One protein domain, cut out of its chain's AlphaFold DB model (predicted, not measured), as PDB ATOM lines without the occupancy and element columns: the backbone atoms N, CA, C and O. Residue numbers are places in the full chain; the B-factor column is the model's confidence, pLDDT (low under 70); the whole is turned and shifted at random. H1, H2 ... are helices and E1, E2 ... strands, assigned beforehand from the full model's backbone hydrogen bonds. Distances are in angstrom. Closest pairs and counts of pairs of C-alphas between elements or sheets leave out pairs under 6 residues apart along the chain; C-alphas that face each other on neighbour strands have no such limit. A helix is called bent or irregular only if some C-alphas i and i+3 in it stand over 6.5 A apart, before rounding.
ATOM      1  N   ASP A   3      22.252  36.264  20.969       94.06
ATOM      2  CA  ASP A   3      21.181  37.202  21.309       94.06
ATOM      3  C   ASP A   3      20.377  37.597  20.061       94.06
ATOM      4  O   ASP A   3      20.755  37.283  18.929       94.06
ATOM      5  N   ILE A   4      19.232  38.244  20.280       94.44
ATOM      6  CA  ILE A   4      18.420  38.846  19.223       94.44
ATOM      7  C   ILE A   4      18.350  40.343  19.510       94.44
ATOM      8  O   ILE A   4      17.833  40.757  20.548       94.44
ATOM      9  N   LYS A   5      18.860  41.160  18.589       91.12
ATOM     10  CA  LYS A   5      18.823  42.626  18.669       91.12
ATOM     11  C   LYS A   5      17.863  43.173  17.631       91.12
ATOM     12  O   LYS A   5      17.808  42.674  16.514       91.12
ATOM     13  N   VAL A   6      17.128  44.224  17.981       92.38
ATOM     14  CA  VAL A   6      16.270  44.944  17.035       92.38
ATOM     15  C   VAL A   6      16.909  46.294  16.740       92.38
ATOM     16  O   VAL A   6      17.120  47.085  17.654       92.38
ATOM     17  N   HIS A   7      17.207  46.554  15.469       85.62
ATOM     18  CA  HIS A   7      17.731  47.832  14.991       85.62
ATOM     19  C   HIS A   7      16.887  48.308  13.808       85.62
ATOM     20  O   HIS A   7      16.653  47.546  12.871       85.62
ATOM     21  N   ASP A   8      16.383  49.542  13.863       88.31
ATOM     22  CA  ASP A   8      15.500  50.137  12.842       88.31
ATOM     23  C   ASP A   8      14.321  49.235  12.424       88.31
ATOM     24  O   ASP A   8      13.982  49.104  11.247       88.31
ATOM     25  N   GLY A   9      13.711  48.556  13.400       90.38
ATOM     26  CA  GLY A   9      12.579  47.653  13.168       90.38
ATOM     27  C   GLY A   9      12.942  46.304  12.537       90.38
ATOM     28  O   GLY A   9      12.043  45.529  12.219       90.38
ATOM     29  N   LYS A  10      14.233  45.989  12.374       88.94
ATOM     30  CA  LYS A  10      14.712  44.684  11.900       88.94
ATOM     31  C   LYS A  10      15.367  43.913  13.038       88.94
ATOM     32  O   LYS A  10      16.247  44.437  13.715       88.94
ATOM     33  N   ALA A  11      14.943  42.668  13.233       91.81
ATOM     34  CA  ALA A  11      15.606  41.745  14.145       91.81
ATOM     35  C   ALA A  11      16.861  41.156  13.482       91.81
ATOM     36  O   ALA A  11      16.820  40.736  12.326       91.81
ATOM     37  N   ALA A  12      17.957  41.112  14.228       92.88
ATOM     38  CA  ALA A  12      19.216  40.480  13.868       92.88
ATOM     39  C   ALA A  12      19.613  39.502  14.976       92.88
ATOM     40  O   ALA A  12      19.483  39.812  16.161       92.88
ATOM     41  N   VAL A  13      20.091  38.324  14.586       95.25
ATOM     42  CA  VAL A  13      20.592  37.307  15.512       95.25
ATOM     43  C   VAL A  13      22.110  37.417  15.554       95.25
ATOM     44  O   VAL A  13      22.757  37.331  14.509       95.25
ATOM     45  N   MET A  14      22.672  37.568  16.750       94.50
ATOM     46  CA  MET A  14      24.119  37.623  16.951       94.50
ATOM     47  C   MET A  14      24.604  36.350  17.635       94.50
ATOM     48  O   MET A  14      24.127  36.004  18.712       94.50
ATOM     49  N   CYS A  15      25.566  35.665  17.025       93.56
ATOM     50  CA  CYS A  15      26.329  34.583  17.633       93.56
ATOM     51  C   CYS A  15      27.427  35.167  18.532       93.56
ATOM     52  O   CYS A  15      28.115  36.105  18.142       93.56
ATOM     53  N   HIS A  16      27.599  34.582  19.717       91.75
ATOM     54  CA  HIS A  16      28.599  34.953  20.732       91.75
ATOM     55  C   HIS A  16      29.482  33.765  21.128       91.75
ATOM     56  O   HIS A  16      30.025  33.728  22.225       91.75
ATOM     57  N   SER A  17      29.542  32.738  20.282       88.19
ATOM     58  CA  SER A  17      30.336  31.534  20.545       88.19
ATOM     59  C   SER A  17      31.792  31.652  20.084       88.19
ATOM     60  O   SER A  17      32.537  30.684  20.185       88.19
ATOM     61  N   ASP A  18      32.185  32.779  19.487       82.50
ATOM     62  CA  ASP A  18      33.593  33.074  19.209       82.50
ATOM     63  C   ASP A  18      34.194  33.719  20.456       82.50
ATOM     64  O   ASP A  18      33.595  34.602  21.071       82.50
ATOM     65  N   TRP A  19      35.357  33.216  20.852       74.75
ATOM     66  CA  TRP A  19      36.026  33.611  22.077       74.75
ATOM     67  C   TRP A  19      36.768  34.942  21.941       74.75
ATOM     68  O   TRP A  19      36.883  35.676  22.922       74.75
ATOM     69  N   ASP A  20      37.270  35.257  20.745       74.00
ATOM     70  CA  ASP A  20      38.255  36.322  20.554       74.00
ATOM     71  C   ASP A  20      37.786  37.415  19.580       74.00
ATOM     72  O   ASP A  20      38.125  38.581  19.788       74.00
ATOM     73  N   ASN A  21      36.949  37.108  18.575       72.06
ATOM     74  CA  ASN A  21      36.516  38.124  17.590       72.06
ATOM     75  C   ASN A  21      35.161  38.783  17.893       72.06
ATOM     76  O   ASN A  21      34.627  39.527  17.065       72.06
ATOM     77  N   GLY A  22      34.613  38.564  19.090       83.62
ATOM     78  CA  GLY A  22      33.347  39.160  19.513       83.62
ATOM     79  C   GLY A  22      32.136  38.572  18.785       83.62
ATOM     80  O   GLY A  22      32.121  37.402  18.418       83.62
ATOM     81  N   SER A  23      31.077  39.371  18.632       90.56
ATOM     82  CA  SER A  23      29.806  38.891  18.083       90.56
ATOM     83  C   SER A  23      29.723  39.012  16.563       90.56
ATOM     84  O   SER A  23      30.011  40.080  16.018       90.56
ATOM     85  N   HIS A  24      29.186  37.995  15.896       91.94
ATOM     86  CA  HIS A  24      28.967  37.946  14.442       91.94
ATOM     87  C   HIS A  24      27.568  37.437  14.102       91.94
ATOM     88  O   HIS A  24      26.804  37.041  14.977       91.94
ATOM     89  N   ASN A  25      27.206  37.473  12.823       93.62
ATOM     90  CA  ASN A  25      25.855  37.123  12.395       93.62
ATOM     91  C   ASN A  25      25.552  35.630  12.583       93.62
ATOM     92  O   ASN A  25      26.394  34.748  12.376       93.62
ATOM     93  N   GLY A  26      24.305  35.362  12.952       94.50
ATOM     94  CA  GLY A  26      23.713  34.037  12.921       94.50
ATOM     95  C   GLY A  26      22.280  34.078  12.407       94.50
ATOM     96  O   GLY A  26      21.735  35.122  12.046       94.50
ATOM     97  N   ASN A  27      21.652  32.911  12.401       94.81
ATOM     98  CA  ASN A  27      20.284  32.724  11.961       94.81
ATOM     99  C   ASN A  27      19.552  31.760  12.900       94.81
ATOM    100  O   ASN A  27      20.115  30.740  13.307       94.81
ATOM    101  N   LEU A  28      18.301  32.088  13.228       94.38
ATOM    102  CA  LEU A  28      17.398  31.207  13.960       94.38
ATOM    103  C   LEU A  28      16.356  30.646  13.001       94.38
ATOM    104  O   LEU A  28      15.641  31.403  12.346       94.38
ATOM    105  N   MET A  29      16.247  29.324  12.964       92.31
ATOM    106  CA  MET A  29      15.227  28.619  12.194       92.31
ATOM    107  C   MET A  29      14.293  27.925  13.180       92.31
ATOM    108  O   MET A  29      14.741  27.146  14.019       92.31
ATOM    109  N   ILE A  30      13.002  28.227  13.095       89.06
ATOM    110  CA  ILE A  30      11.964  27.604  13.919       89.06
ATOM    111  C   ILE A  30      11.239  26.602  13.027       89.06
ATOM    112  O   ILE A  30      10.808  26.964  11.932       89.06
ATOM    113  N   GLU A  31      11.133  25.353  13.468       80.88
ATOM    114  CA  GLU A  31      10.332  24.349  12.769       80.88
ATOM    115  C   GLU A  31       8.906  24.345  13.323       80.88
ATOM    116  O   GLU A  31       8.703  24.460  14.533       80.88
ATOM    117  N   GLU A  32       7.907  24.211  12.445       75.06
ATOM    118  CA  GLU A  32       6.526  24.008  12.883       75.06
ATOM    119  C   GLU A  32       6.421  22.673  13.626       75.06
ATOM    120  O   GLU A  32       6.606  21.589  13.063       75.06
ATOM    121  N   THR A  33       6.114  22.746  14.917       71.88
ATOM    122  CA  THR A  33       5.862  21.565  15.732       71.88
ATOM    123  C   THR A  33       4.505  20.973  15.381       71.88
ATOM    124  O   THR A  33       3.460  21.534  15.701       71.88
ATOM    125  N   GLY A  34       4.513  19.802  14.741       73.00
ATOM    126  CA  GLY A  34       3.312  18.971  14.635       73.00
ATOM    127  C   GLY A  34       2.795  18.546  16.016       73.00
ATOM    128  O   GLY A  34       3.557  18.520  16.987       73.00
ATOM    129  N   GLU A  35       1.509  18.193  16.106       75.25
ATOM    130  CA  GLU A  35       0.897  17.720  17.356       75.25
ATOM    131  C   GLU A  35       1.726  16.597  18.004       75.25
ATOM    132  O   GLU A  35       2.100  15.617  17.356       75.25
ATOM    133  N   GLY A  36       2.032  16.756  19.294       71.94
ATOM    134  CA  GLY A  36       2.788  15.780  20.086       71.94
ATOM    135  C   GLY A  36       4.314  15.842  19.947       71.94
ATOM    136  O   GLY A  36       4.995  15.048  20.593       71.94
ATOM    137  N   LYS A  37       4.877  16.762  19.149       79.44
ATOM    138  CA  LYS A  37       6.329  16.992  19.106       79.44
ATOM    139  C   LYS A  37       6.765  18.054  20.112       79.44
ATOM    140  O   LYS A  37       6.093  19.065  20.302       79.44
ATOM    141  N   VAL A  38       7.931  17.830  20.712       84.56
ATOM    142  CA  VAL A  38       8.599  18.813  21.573       84.56
ATOM    143  C   VAL A  38       8.977  20.039  20.729       84.56
ATOM    144  O   VAL A  38       9.482  19.850  19.623       84.56
ATOM    145  N   PRO A  39       8.744  21.279  21.200       90.06
ATOM    146  CA  PRO A  39       9.205  22.493  20.525       90.06
ATOM    147  C   PRO A  39      10.718  22.492  20.300       90.06
ATOM    148  O   PRO A  39      11.482  22.203  21.222       90.06
ATOM    149  N   GLN A  40      11.145  22.844  19.085       92.62
ATOM    150  CA  GLN A  40      12.561  22.917  18.727       92.62
ATOM    151  C   GLN A  40      12.873  24.165  17.905       92.62
ATOM    152  O   GLN A  40      12.043  24.654  17.135       92.62
ATOM    153  N   PHE A  41      14.097  24.664  18.041       94.50
ATOM    154  CA  PHE A  41      14.644  25.679  17.147       94.50
ATOM    155  C   PHE A  41      16.110  25.388  16.838       94.50
ATOM    156  O   PHE A  41      16.792  24.668  17.567       94.50
ATOM    157  N   HIS A  42      16.603  25.979  15.757       95.06
ATOM    158  CA  HIS A  42      17.958  25.782  15.278       95.06
ATOM    159  C   HIS A  42      18.726  27.098  15.241       95.06
ATOM    160  O   HIS A  42      18.243  28.074  14.671       95.06
ATOM    161  N   LEU A  43      19.947  27.110  15.776       95.31
ATOM    162  CA  LEU A  43      20.894  28.213  15.625       95.31
ATOM    163  C   LEU A  43      21.948  27.848  14.583       95.31
ATOM    164  O   LEU A  43      22.754  26.940  14.789       95.31
ATOM    165  N   LYS A  44      21.998  28.598  13.486       95.56
ATOM    166  CA  LYS A  44      23.079  28.525  12.504       95.56
ATOM    167  C   LYS A  44      23.995  29.736  12.658       95.56
ATOM    168  O   LYS A  44      23.529  30.867  12.669       95.56
ATOM    169  N   CYS A  45      25.294  29.491  12.768       94.19
ATOM    170  CA  CYS A  45      26.312  30.534  12.729       94.19
ATOM    171  C   CYS A  45      26.750  30.775  11.278       94.19
ATOM    172  O   CYS A  45      27.023  29.808  10.560       94.19
ATOM    173  N   ASP A  46      26.848  32.036  10.853       92.19
ATOM    174  CA  ASP A  46      27.279  32.368   9.487       92.19
ATOM    175  C   ASP A  46      28.809  32.353   9.333       92.19
ATOM    176  O   ASP A  46      29.321  32.098   8.244       92.19
ATOM    177  N   SER A  47      29.545  32.554  10.428       92.00
ATOM    178  CA  SER A  47      31.016  32.567  10.477       92.00
ATOM    179  C   SER A  47      31.555  31.386  11.286       92.00
ATOM    180  O   SER A  47      32.349  31.550  12.206       92.00
ATOM    181  N   TRP A  48      31.095  30.172  10.971       88.50
ATOM    182  CA  TRP A  48      31.395  28.986  11.779       88.50
ATOM    183  C   TRP A  48      32.894  28.653  11.893       88.50
ATOM    184  O   TRP A  48      33.304  28.072  12.895       88.50
ATOM    185  N   SER A  49      33.705  29.032  10.897       89.00
ATOM    186  CA  SER A  49      35.162  28.833  10.888       89.00
ATOM    187  C   SER A  49      35.870  29.566  12.024       89.00
ATOM    188  O   SER A  49      36.935  29.140  12.453       89.00
ATOM    189  N   ASN A  50      35.267  30.637  12.548       88.88
ATOM    190  CA  ASN A  50      35.831  31.403  13.654       88.88
ATOM    191  C   ASN A  50      35.855  30.621  14.978       88.88
ATOM    192  O   ASN A  50      36.507  31.037  15.927       88.88
ATOM    193  N   HIS A  51      35.130  29.503  15.059       88.44
ATOM    194  CA  HIS A  51      35.082  28.654  16.250       88.44
ATOM    195  C   HIS A  51      36.062  27.477  16.184       88.44
ATOM    196  O   HIS A  51      36.125  26.690  17.129       88.44
ATOM    197  N   GLU A  52      36.772  27.297  15.065       89.31
ATOM    198  CA  GLU A  52      37.709  26.189  14.912       89.31
ATOM    199  C   GLU A  52      38.965  26.391  15.761       89.31
ATOM    200  O   GLU A  52      39.395  27.508  16.039       89.31
ATOM    201  N   ILE A  53      39.576  25.275  16.157       91.25
ATOM    202  CA  ILE A  53      40.846  25.294  16.881       91.25
ATOM    203  C   ILE A  53      41.921  25.873  15.949       91.25
ATOM    204  O   ILE A  53      42.079  25.347  14.840       91.25
ATOM    205  N   PRO A  54      42.691  26.888  16.386       90.88
ATOM    206  CA  PRO A  54      43.784  27.432  15.594       90.88
ATOM    207  C   PRO A  54      44.773  26.345  15.164       90.88
ATOM    208  O   PRO A  54      45.165  25.487  15.958       90.88
ATOM    209  N   SER A  55      45.182  26.372  13.894       88.75
ATOM    210  CA  SER A  55      46.144  25.405  13.352       88.75
ATOM    211  C   SER A  55      47.578  25.669  13.809       88.75
ATOM    212  O   SER A  55      48.408  24.759  13.768       88.75
ATOM    213  N   ASP A  56      47.883  26.912  14.199       94.62
ATOM    214  CA  ASP A  56      49.176  27.249  14.784       94.62
ATOM    215  C   ASP A  56      49.339  26.578  16.153       94.62
ATOM    216  O   ASP A  56      48.413  26.505  16.963       94.62
ATOM    217  N   ARG A  57      50.541  26.063  16.414       91.38
ATOM    218  CA  ARG A  57      50.807  25.267  17.611       91.38
ATOM    219  C   ARG A  57      50.796  26.107  18.885       91.38
ATOM    220  O   ARG A  57      50.307  25.623  19.905       91.38
ATOM    221  N   GLU A  58      51.403  27.290  18.874       92.88
ATOM    222  CA  GLU A  58      51.501  28.122  20.077       92.88
ATOM    223  C   GLU A  58      50.142  28.737  20.400       92.88
ATOM    224  O   GLU A  58      49.690  28.658  21.546       92.88
ATOM    225  N   GLU A  59      49.454  29.239  19.377       91.44
ATOM    226  CA  GLU A  59      48.098  29.771  19.485       91.44
ATOM    227  C   GLU A  59      47.109  28.694  19.951       91.44
ATOM    228  O   GLU A  59      46.412  28.881  20.949       91.44
ATOM    229  N   GLY A  60      47.112  27.519  19.313       92.12
ATOM    230  CA  GLY A  60      46.234  26.406  19.675       92.12
ATOM    231  C   GLY A  60      46.471  25.889  21.098       92.12
ATOM    232  O   GLY A  60      45.519  25.534  21.796       92.12
ATOM    233  N   MET A  61      47.722  25.891  21.578       92.19
ATOM    234  CA  MET A  61      48.031  25.560  22.974       92.19
ATOM    235  C   MET A  61      47.559  26.639  23.954       92.19
ATOM    236  O   MET A  61      47.088  26.300  25.041       92.19
ATOM    237  N   GLY A  62      47.673  27.920  23.591       93.00
ATOM    238  CA  GLY A  62      47.099  29.022  24.366       93.00
ATOM    239  C   GLY A  62      45.580  28.892  24.487       93.00
ATOM    240  O   GLY A  62      45.037  28.981  25.590       93.00
ATOM    241  N   PHE A  63      44.916  28.573  23.377       92.75
ATOM    242  CA  PHE A  63      43.473  28.357  23.308       92.75
ATOM    243  C   PHE A  63      43.022  27.175  24.177       92.75
ATOM    244  O   PHE A  63      42.103  27.307  24.987       92.75
ATOM    245  N   LEU A  64      43.738  26.045  24.108       93.94
ATOM    246  CA  LEU A  64      43.479  24.885  24.964       93.94
ATOM    247  C   LEU A  64      43.620  25.230  26.453       93.94
ATOM    248  O   LEU A  64      42.761  24.850  27.244       93.94
ATOM    249  N   ARG A  65      44.678  25.949  26.856       94.81
ATOM    250  CA  ARG A  65      44.867  26.363  28.259       94.81
ATOM    251  C   ARG A  65      43.716  27.239  28.743       94.81
ATOM    252  O   ARG A  65      43.161  26.964  29.803       94.81
ATOM    253  N   LYS A  66      43.317  28.232  27.945       93.44
ATOM    254  CA  LYS A  66      42.178  29.116  28.236       93.44
ATOM    255  C   LYS A  66      40.889  28.315  28.436       93.44
ATOM    256  O   LYS A  66      40.214  28.480  29.448       93.44
ATOM    257  N   TRP A  67      40.605  27.372  27.538       94.00
ATOM    258  CA  TRP A  67      39.443  26.492  27.652       94.00
ATOM    259  C   TRP A  67      39.506  25.589  28.896       94.00
ATOM    260  O   TRP A  67      38.525  25.468  29.625       94.00
ATOM    261  N   LEU A  68      40.671  25.009  29.211       95.12
ATOM    262  CA  LEU A  68      40.876  24.225  30.437       95.12
ATOM    263  C   LEU A  68      40.674  25.067  31.707       95.12
ATOM    264  O   LEU A  68      40.159  24.569  32.713       95.12
ATOM    265  N   LYS A  69      41.059  26.348  31.672       94.69
ATOM    266  CA  LYS A  69      40.812  27.289  32.766       94.69
ATOM    267  C   LYS A  69      39.324  27.541  32.966       94.69
ATOM    268  O   LYS A  69      38.883  27.539  34.106       94.69
ATOM    269  N   GLU A  70      38.554  27.740  31.908       92.31
ATOM    270  CA  GLU A  70      37.116  27.987  32.051       92.31
ATOM    271  C   GLU A  70      36.347  26.730  32.474       92.31
ATOM    272  O   GLU A  70      35.538  26.789  33.397       92.31
ATOM    273  N   GLU A  71      36.653  25.574  31.880       91.56
ATOM    274  CA  GLU A  71      35.914  24.329  32.132       91.56
ATOM    275  C   GLU A  71      36.303  23.625  33.436       91.56
ATOM    276  O   GLU A  71      35.461  23.010  34.091       91.56
ATOM    277  N   TYR A  72      37.584  23.680  33.814       90.75
ATOM    278  CA  TYR A  72      38.129  22.917  34.945       90.75
ATOM    279  C   TYR A  72      38.815  23.791  35.997       90.75
ATOM    280  O   TYR A  72      39.319  23.267  36.991       90.75
ATOM    281  N   ASN A  73      38.875  25.113  35.793       93.00
ATOM    282  CA  ASN A  73      39.650  26.035  36.625       93.00
ATOM    283  C   ASN A  73      41.142  25.658  36.740       93.00
ATOM    284  O   ASN A  73      41.801  26.012  37.720       93.00
ATOM    285  N   ASN A  74      41.694  24.952  35.742       93.50
ATOM    286  CA  ASN A  74      43.060  24.431  35.775       93.50
ATOM    287  C   ASN A  74      43.685  24.322  34.372       93.50
ATOM    288  O   ASN A  74      43.419  23.372  33.644       93.50
ATOM    289  N   GLU A  75      44.581  25.248  34.027       95.44
ATOM    290  CA  GLU A  75      45.291  25.287  32.733       95.44
ATOM    291  C   GLU A  75      46.262  24.118  32.522       95.44
ATOM    292  O   GLU A  75      46.594  23.771  31.389       95.44
ATOM    293  N   GLU A  76      46.720  23.497  33.610       94.50
ATOM    294  CA  GLU A  76      47.729  22.438  33.600       94.50
ATOM    295  C   GLU A  76      47.133  21.056  33.904       94.50
ATOM    296  O   GLU A  76      47.868  20.097  34.147       94.50
ATOM    297  N   LEU A  77      45.800  20.929  33.852       91.31
ATOM    298  CA  LEU A  77      45.057  19.708  34.182       91.31
ATOM    299  C   LEU A  77      45.684  18.449  33.568       91.31
ATOM    300  O   LEU A  77      45.896  17.447  34.251       91.31
ATOM    301  N   LEU A  78      46.020  18.525  32.279       91.12
ATOM    302  CA  LEU A  78      46.506  17.393  31.495       91.12
ATOM    303  C   LEU A  78      47.908  16.917  31.902       91.12
ATOM    304  O   LEU A  78      48.233  15.754  31.673       91.12
ATOM    305  N   PHE A  79      48.719  17.772  32.533       89.94
ATOM    306  CA  PHE A  79      50.041  17.387  33.033       89.94
ATOM    307  C   PHE A  79      49.942  16.520  34.290       89.94
ATOM    308  O   PHE A  79      50.705  15.569  34.451       89.94
ATOM    309  N   PHE A  80      48.982  16.822  35.167       89.00
ATOM    310  CA  PHE A  80      48.826  16.139  36.453       89.00
ATOM    311  C   PHE A  80      47.818  14.986  36.411       89.00
ATOM    312  O   PHE A  80      47.831  14.120  37.286       89.00
ATOM    313  N   GLN A  81      46.940  14.954  35.405       87.50
ATOM    314  CA  GLN A  81      45.874  13.959  35.284       87.50
ATOM    315  C   GLN A  81      45.902  13.279  33.906       87.50
ATOM    316  O   GLN A  81      44.989  13.460  33.097       87.50
ATOM    317  N   PRO A  82      46.917  12.435  33.632       86.25
ATOM    318  CA  PRO A  82      47.102  11.812  32.318       86.25
ATOM    319  C   PRO A  82      45.915  10.932  31.891       86.25
ATOM    320  O   PRO A  82      45.604  10.838  30.707       86.25
ATOM    321  N   HIS A  83      45.197  10.341  32.851       84.56
ATOM    322  CA  HIS A  83      43.995   9.541  32.595       84.56
ATOM    323  C   HIS A  83      42.827  10.349  31.997       84.56
ATOM    324  O   HIS A  83      41.929   9.762  31.401       84.56
ATOM    325  N   MET A  84      42.830  11.680  32.127       89.00
ATOM    326  CA  MET A  84      41.779  12.551  31.587       89.00
ATOM    327  C   MET A  84      42.079  13.062  30.175       89.00
ATOM    328  O   MET A  84      41.159  13.515  29.497       89.00
ATOM    329  N   VAL A  85      43.326  12.956  29.699       91.38
ATOM    330  CA  VAL A  85      43.790  13.555  28.432       91.38
ATOM    331  C   VAL A  85      42.881  13.212  27.260       91.38
ATOM    332  O   VAL A  85      42.436  14.106  26.547       91.38
ATOM    333  N   GLN A  86      42.560  11.932  27.082       91.44
ATOM    334  CA  GLN A  86      41.748  11.496  25.950       91.44
ATOM    335  C   GLN A  86      40.337  12.100  25.981       91.44
ATOM    336  O   GLN A  86      39.878  12.638  24.975       91.44
ATOM    337  N   LEU A  87      39.652  12.028  27.126       91.44
ATOM    338  CA  LEU A  87      38.272  12.505  27.266       91.44
ATOM    339  C   LEU A  87      38.190  14.029  27.157       91.44
ATOM    340  O   LEU A  87      37.317  14.549  26.466       91.44
ATOM    341  N   VAL A  88      39.126  14.732  27.793       93.31
ATOM    342  CA  VAL A  88      39.182  16.195  27.795       93.31
ATOM    343  C   VAL A  88      39.482  16.730  26.396       93.31
ATOM    344  O   VAL A  88      38.770  17.613  25.925       93.31
ATOM    345  N   LEU A  89      40.468  16.165  25.686       94.00
ATOM    346  CA  LEU A  89      40.771  16.585  24.313       94.00
ATOM    347  C   LEU A  89      39.637  16.245  23.341       94.00
ATOM    348  O   LEU A  89      39.338  17.030  22.447       94.00
ATOM    349  N   MET A  90      38.962  15.110  23.525       93.19
ATOM    350  CA  MET A  90      37.801  14.768  22.708       93.19
ATOM    351  C   MET A  90      36.632  15.734  22.947       93.19
ATOM    352  O   MET A  90      36.015  16.181  21.978       93.19
ATOM    353  N   LYS A  91      36.358  16.110  24.207       93.69
ATOM    354  CA  LYS A  91      35.373  17.152  24.548       93.69
ATOM    355  C   LYS A  91      35.760  18.479  23.897       93.69
ATOM    356  O   LYS A  91      34.939  19.062  23.199       93.69
ATOM    357  N   TYR A  92      37.015  18.900  24.047       94.19
ATOM    358  CA  TYR A  92      37.553  20.120  23.446       94.19
ATOM    359  C   TYR A  92      37.332  20.159  21.926       94.19
ATOM    360  O   TYR A  92      36.702  21.086  21.426       94.19
ATOM    361  N   VAL A  93      37.750  19.127  21.185       93.62
ATOM    362  CA  VAL A  93      37.566  19.065  19.721       93.62
ATOM    363  C   VAL A  93      36.088  19.057  19.327       93.62
ATOM    364  O   VAL A  93      35.703  19.710  18.355       93.62
ATOM    365  N   THR A  94      35.253  18.345  20.085       92.12
ATOM    366  CA  THR A  94      33.807  18.283  19.836       92.12
ATOM    367  C   THR A  94      33.170  19.661  19.992       92.12
ATOM    368  O   THR A  94      32.468  20.103  19.086       92.12
ATOM    369  N   MET A  95      33.475  20.366  21.087       90.94
ATOM    370  CA  MET A  95      32.953  21.706  21.369       90.94
ATOM    371  C   MET A  95      33.321  22.712  20.272       90.94
ATOM    372  O   MET A  95      32.457  23.440  19.794       90.94
ATOM    373  N   HIS A  96      34.564  22.688  19.791       91.00
ATOM    374  CA  HIS A  96      35.038  23.588  18.728       91.00
ATOM    375  C   HIS A  96      34.572  23.186  17.320       91.00
ATOM    376  O   HIS A  96      34.761  23.914  16.351       91.00
ATOM    377  N   SER A  97      33.923  22.028  17.188       91.00
ATOM    378  CA  SER A  97      33.306  21.583  15.935       91.00
ATOM    379  C   SER A  97      31.786  21.764  15.920       91.00
ATOM    380  O   SER A  97      31.162  21.519  14.886       91.00
ATOM    381  N   LEU A  98      31.183  22.198  17.034       90.62
ATOM    382  CA  LEU A  98      29.729  22.288  17.211       90.62
ATOM    383  C   LEU A  98      29.044  23.137  16.138       90.62
ATOM    384  O   LEU A  98      28.014  22.743  15.600       90.62
ATOM    385  N   HIS A  99      29.646  24.269  15.781       90.88
ATOM    386  CA  HIS A  99      29.061  25.220  14.836       90.88
ATOM    387  C   HIS A  99      29.234  24.837  13.357       90.88
ATOM    388  O   HIS A  99      28.709  25.538  12.494       90.88
ATOM    389  N   LYS A 100      29.896  23.710  13.037       91.88
ATOM    390  CA  LYS A 100      29.985  23.191  11.652       91.88
ATOM    391  C   LYS A 100      28.621  22.812  11.075       91.88
ATOM    392  O   LYS A 100      28.465  22.707   9.859       91.88
ATOM    393  N   LYS A 101      27.636  22.574  11.942       93.06
ATOM    394  CA  LYS A 101      26.232  22.340  11.598       93.06
ATOM    395  C   LYS A 101      25.345  23.244  12.462       93.06
ATOM    396  O   LYS A 101      25.804  23.711  13.504       93.06
ATOM    397  N   PRO A 102      24.091  23.509  12.055       94.31
ATOM    398  CA  PRO A 102      23.137  24.183  12.926       94.31
ATOM    399  C   PRO A 102      22.973  23.429  14.252       94.31
ATOM    400  O   PRO A 102      22.857  22.204  14.255       94.31
ATOM    401  N   LEU A 103      22.960  24.168  15.359       94.50
ATOM    402  CA  LEU A 103      22.682  23.633  16.687       94.50
ATOM    403  C   LEU A 103      21.180  23.504  16.879       94.50
ATOM    404  O   LEU A 103      20.477  24.503  16.766       94.50
ATOM    405  N   THR A 104      20.710  22.303  17.195       93.69
ATOM    406  CA  THR A 104      19.314  22.047  17.560       93.69
ATOM    407  C   THR A 104      19.129  22.241  19.058       93.69
ATOM    408  O   THR A 104      19.880  21.688  19.862       93.69
ATOM    409  N   PHE A 105      18.114  23.011  19.427       93.38
ATOM    410  CA  PHE A 105      17.658  23.188  20.796       93.38
ATOM    411  C   PHE A 105      16.279  22.572  20.917       93.38
ATOM    412  O   PHE A 105      15.366  22.958  20.190       93.38
ATOM    413  N   GLU A 106      16.134  21.642  21.848       91.19
ATOM    414  CA  GLU A 106      14.859  21.021  22.177       91.19
ATOM    415  C   GLU A 106      14.385  21.546  23.530       91.19
ATOM    416  O   GLU A 106      15.181  21.687  24.465       91.19
ATOM    417  N   ALA A 107      13.097  21.868  23.639       89.62
ATOM    418  CA  ALA A 107      12.524  22.304  24.902       89.62
ATOM    419  C   ALA A 107      12.538  21.153  25.918       89.62
ATOM    420  O   ALA A 107      12.007  20.074  25.663       89.62
TER     421      ALA A 107
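What this domain is: This is residues 3 to 107 of the 262 residues of the protein "DUF3506 domain-containing protein" of Pocillopora damicornis (UniProt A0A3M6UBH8). Two parts stand end to end: a strongly twisted sheet of five strands at one end, and at the other a loose group of helices, H2 crossing the long H4 with the short H3 near both. H4 is the bridge, running from the helical end back to the edge of the sheet, where it leads into E5; no helix covers the sheet. The 105 printed residues hold four named helices and five named strands in the order E1 E2 E3 E4 H1 H2 H3 H4 E5, a mixed class. The sheet is antiparallel, in the order E1 - E2 - E3 - E4 - E5. The whole is loose, with a radius of gyration of the C-alphas of 17.3 A and spans of 50 by 37 by 22 A.

How they stand to each other: Start at E1, residues 3 to 7, which forms an antiparallel hairpin with E2, residues 10 to 15; look for N 5 and O 12, 2.8 A apart. E3, residues 24 to 30, is staggered: its residues 24 to 26 pair with E2, with N 26 and O 13 at 2.9 A. Its residues 26 to 30 pair with E4, residues 40 to 45, with N 29 and O 42 at 2.9 A. E1 to E4 form a meander, each strand the antiparallel neighbour of the one before. Next come H1, residues 48 to 51, H2, residues 57 to 72, H3, residues 77 to 80, and H4, residues 82 to 100. H1 touches residues 96 to 100 of H4 alone; the closest C-alphas, of Trp 48 and His 99, are 5.4 A apart. H2 and H4 are close but not clearly touching, about perpendicular at 79 degrees, with the C-alphas of Leu 64 and Tyr 92 closest at 7.8 A. H3 is likewise close but not clearly touching H4, the C-alphas of Leu 78 and Val 85 being closest at 5.6 A. H1 and H4 only graze the sheet, and H2 and H3 are not on it. E5, residues 103 to 106, is an edge strand beside E4, with N 43 and O 103 at 2.8 A. Every O i to N i+4 pair is within hydrogen-bond range in H2, and 11 of 15 in H4; H1 and H3 are too short for such a pair.

Where its parts are: Find C-alpha 3 at (21.181, 37.202, 21.309), where E1 begins its 12.8 A. E2 spans 16.4 A, E3 19.9 A and E4 16.8 A, then H1 5.8 A. H2 runs 21.6 A from C-alpha 57 at (50.807, 25.267, 17.611), and H3 spans 5.7 A. H4, 29.1 A long, is irregular, with C-alphas 96 and 99 at 7.3 A. E5 spans 9.9 A and ends at C-alpha 106, (14.859, 21.021, 22.177).

The domain as a whole: The C-alphas farthest apart, of Asp 8 and His 83, are 53.4 A apart. Residues 6 to 11 and 79 to 84 stand free. The printed part has no cut and no long link, and no printed residue is under 70 in pLDDT.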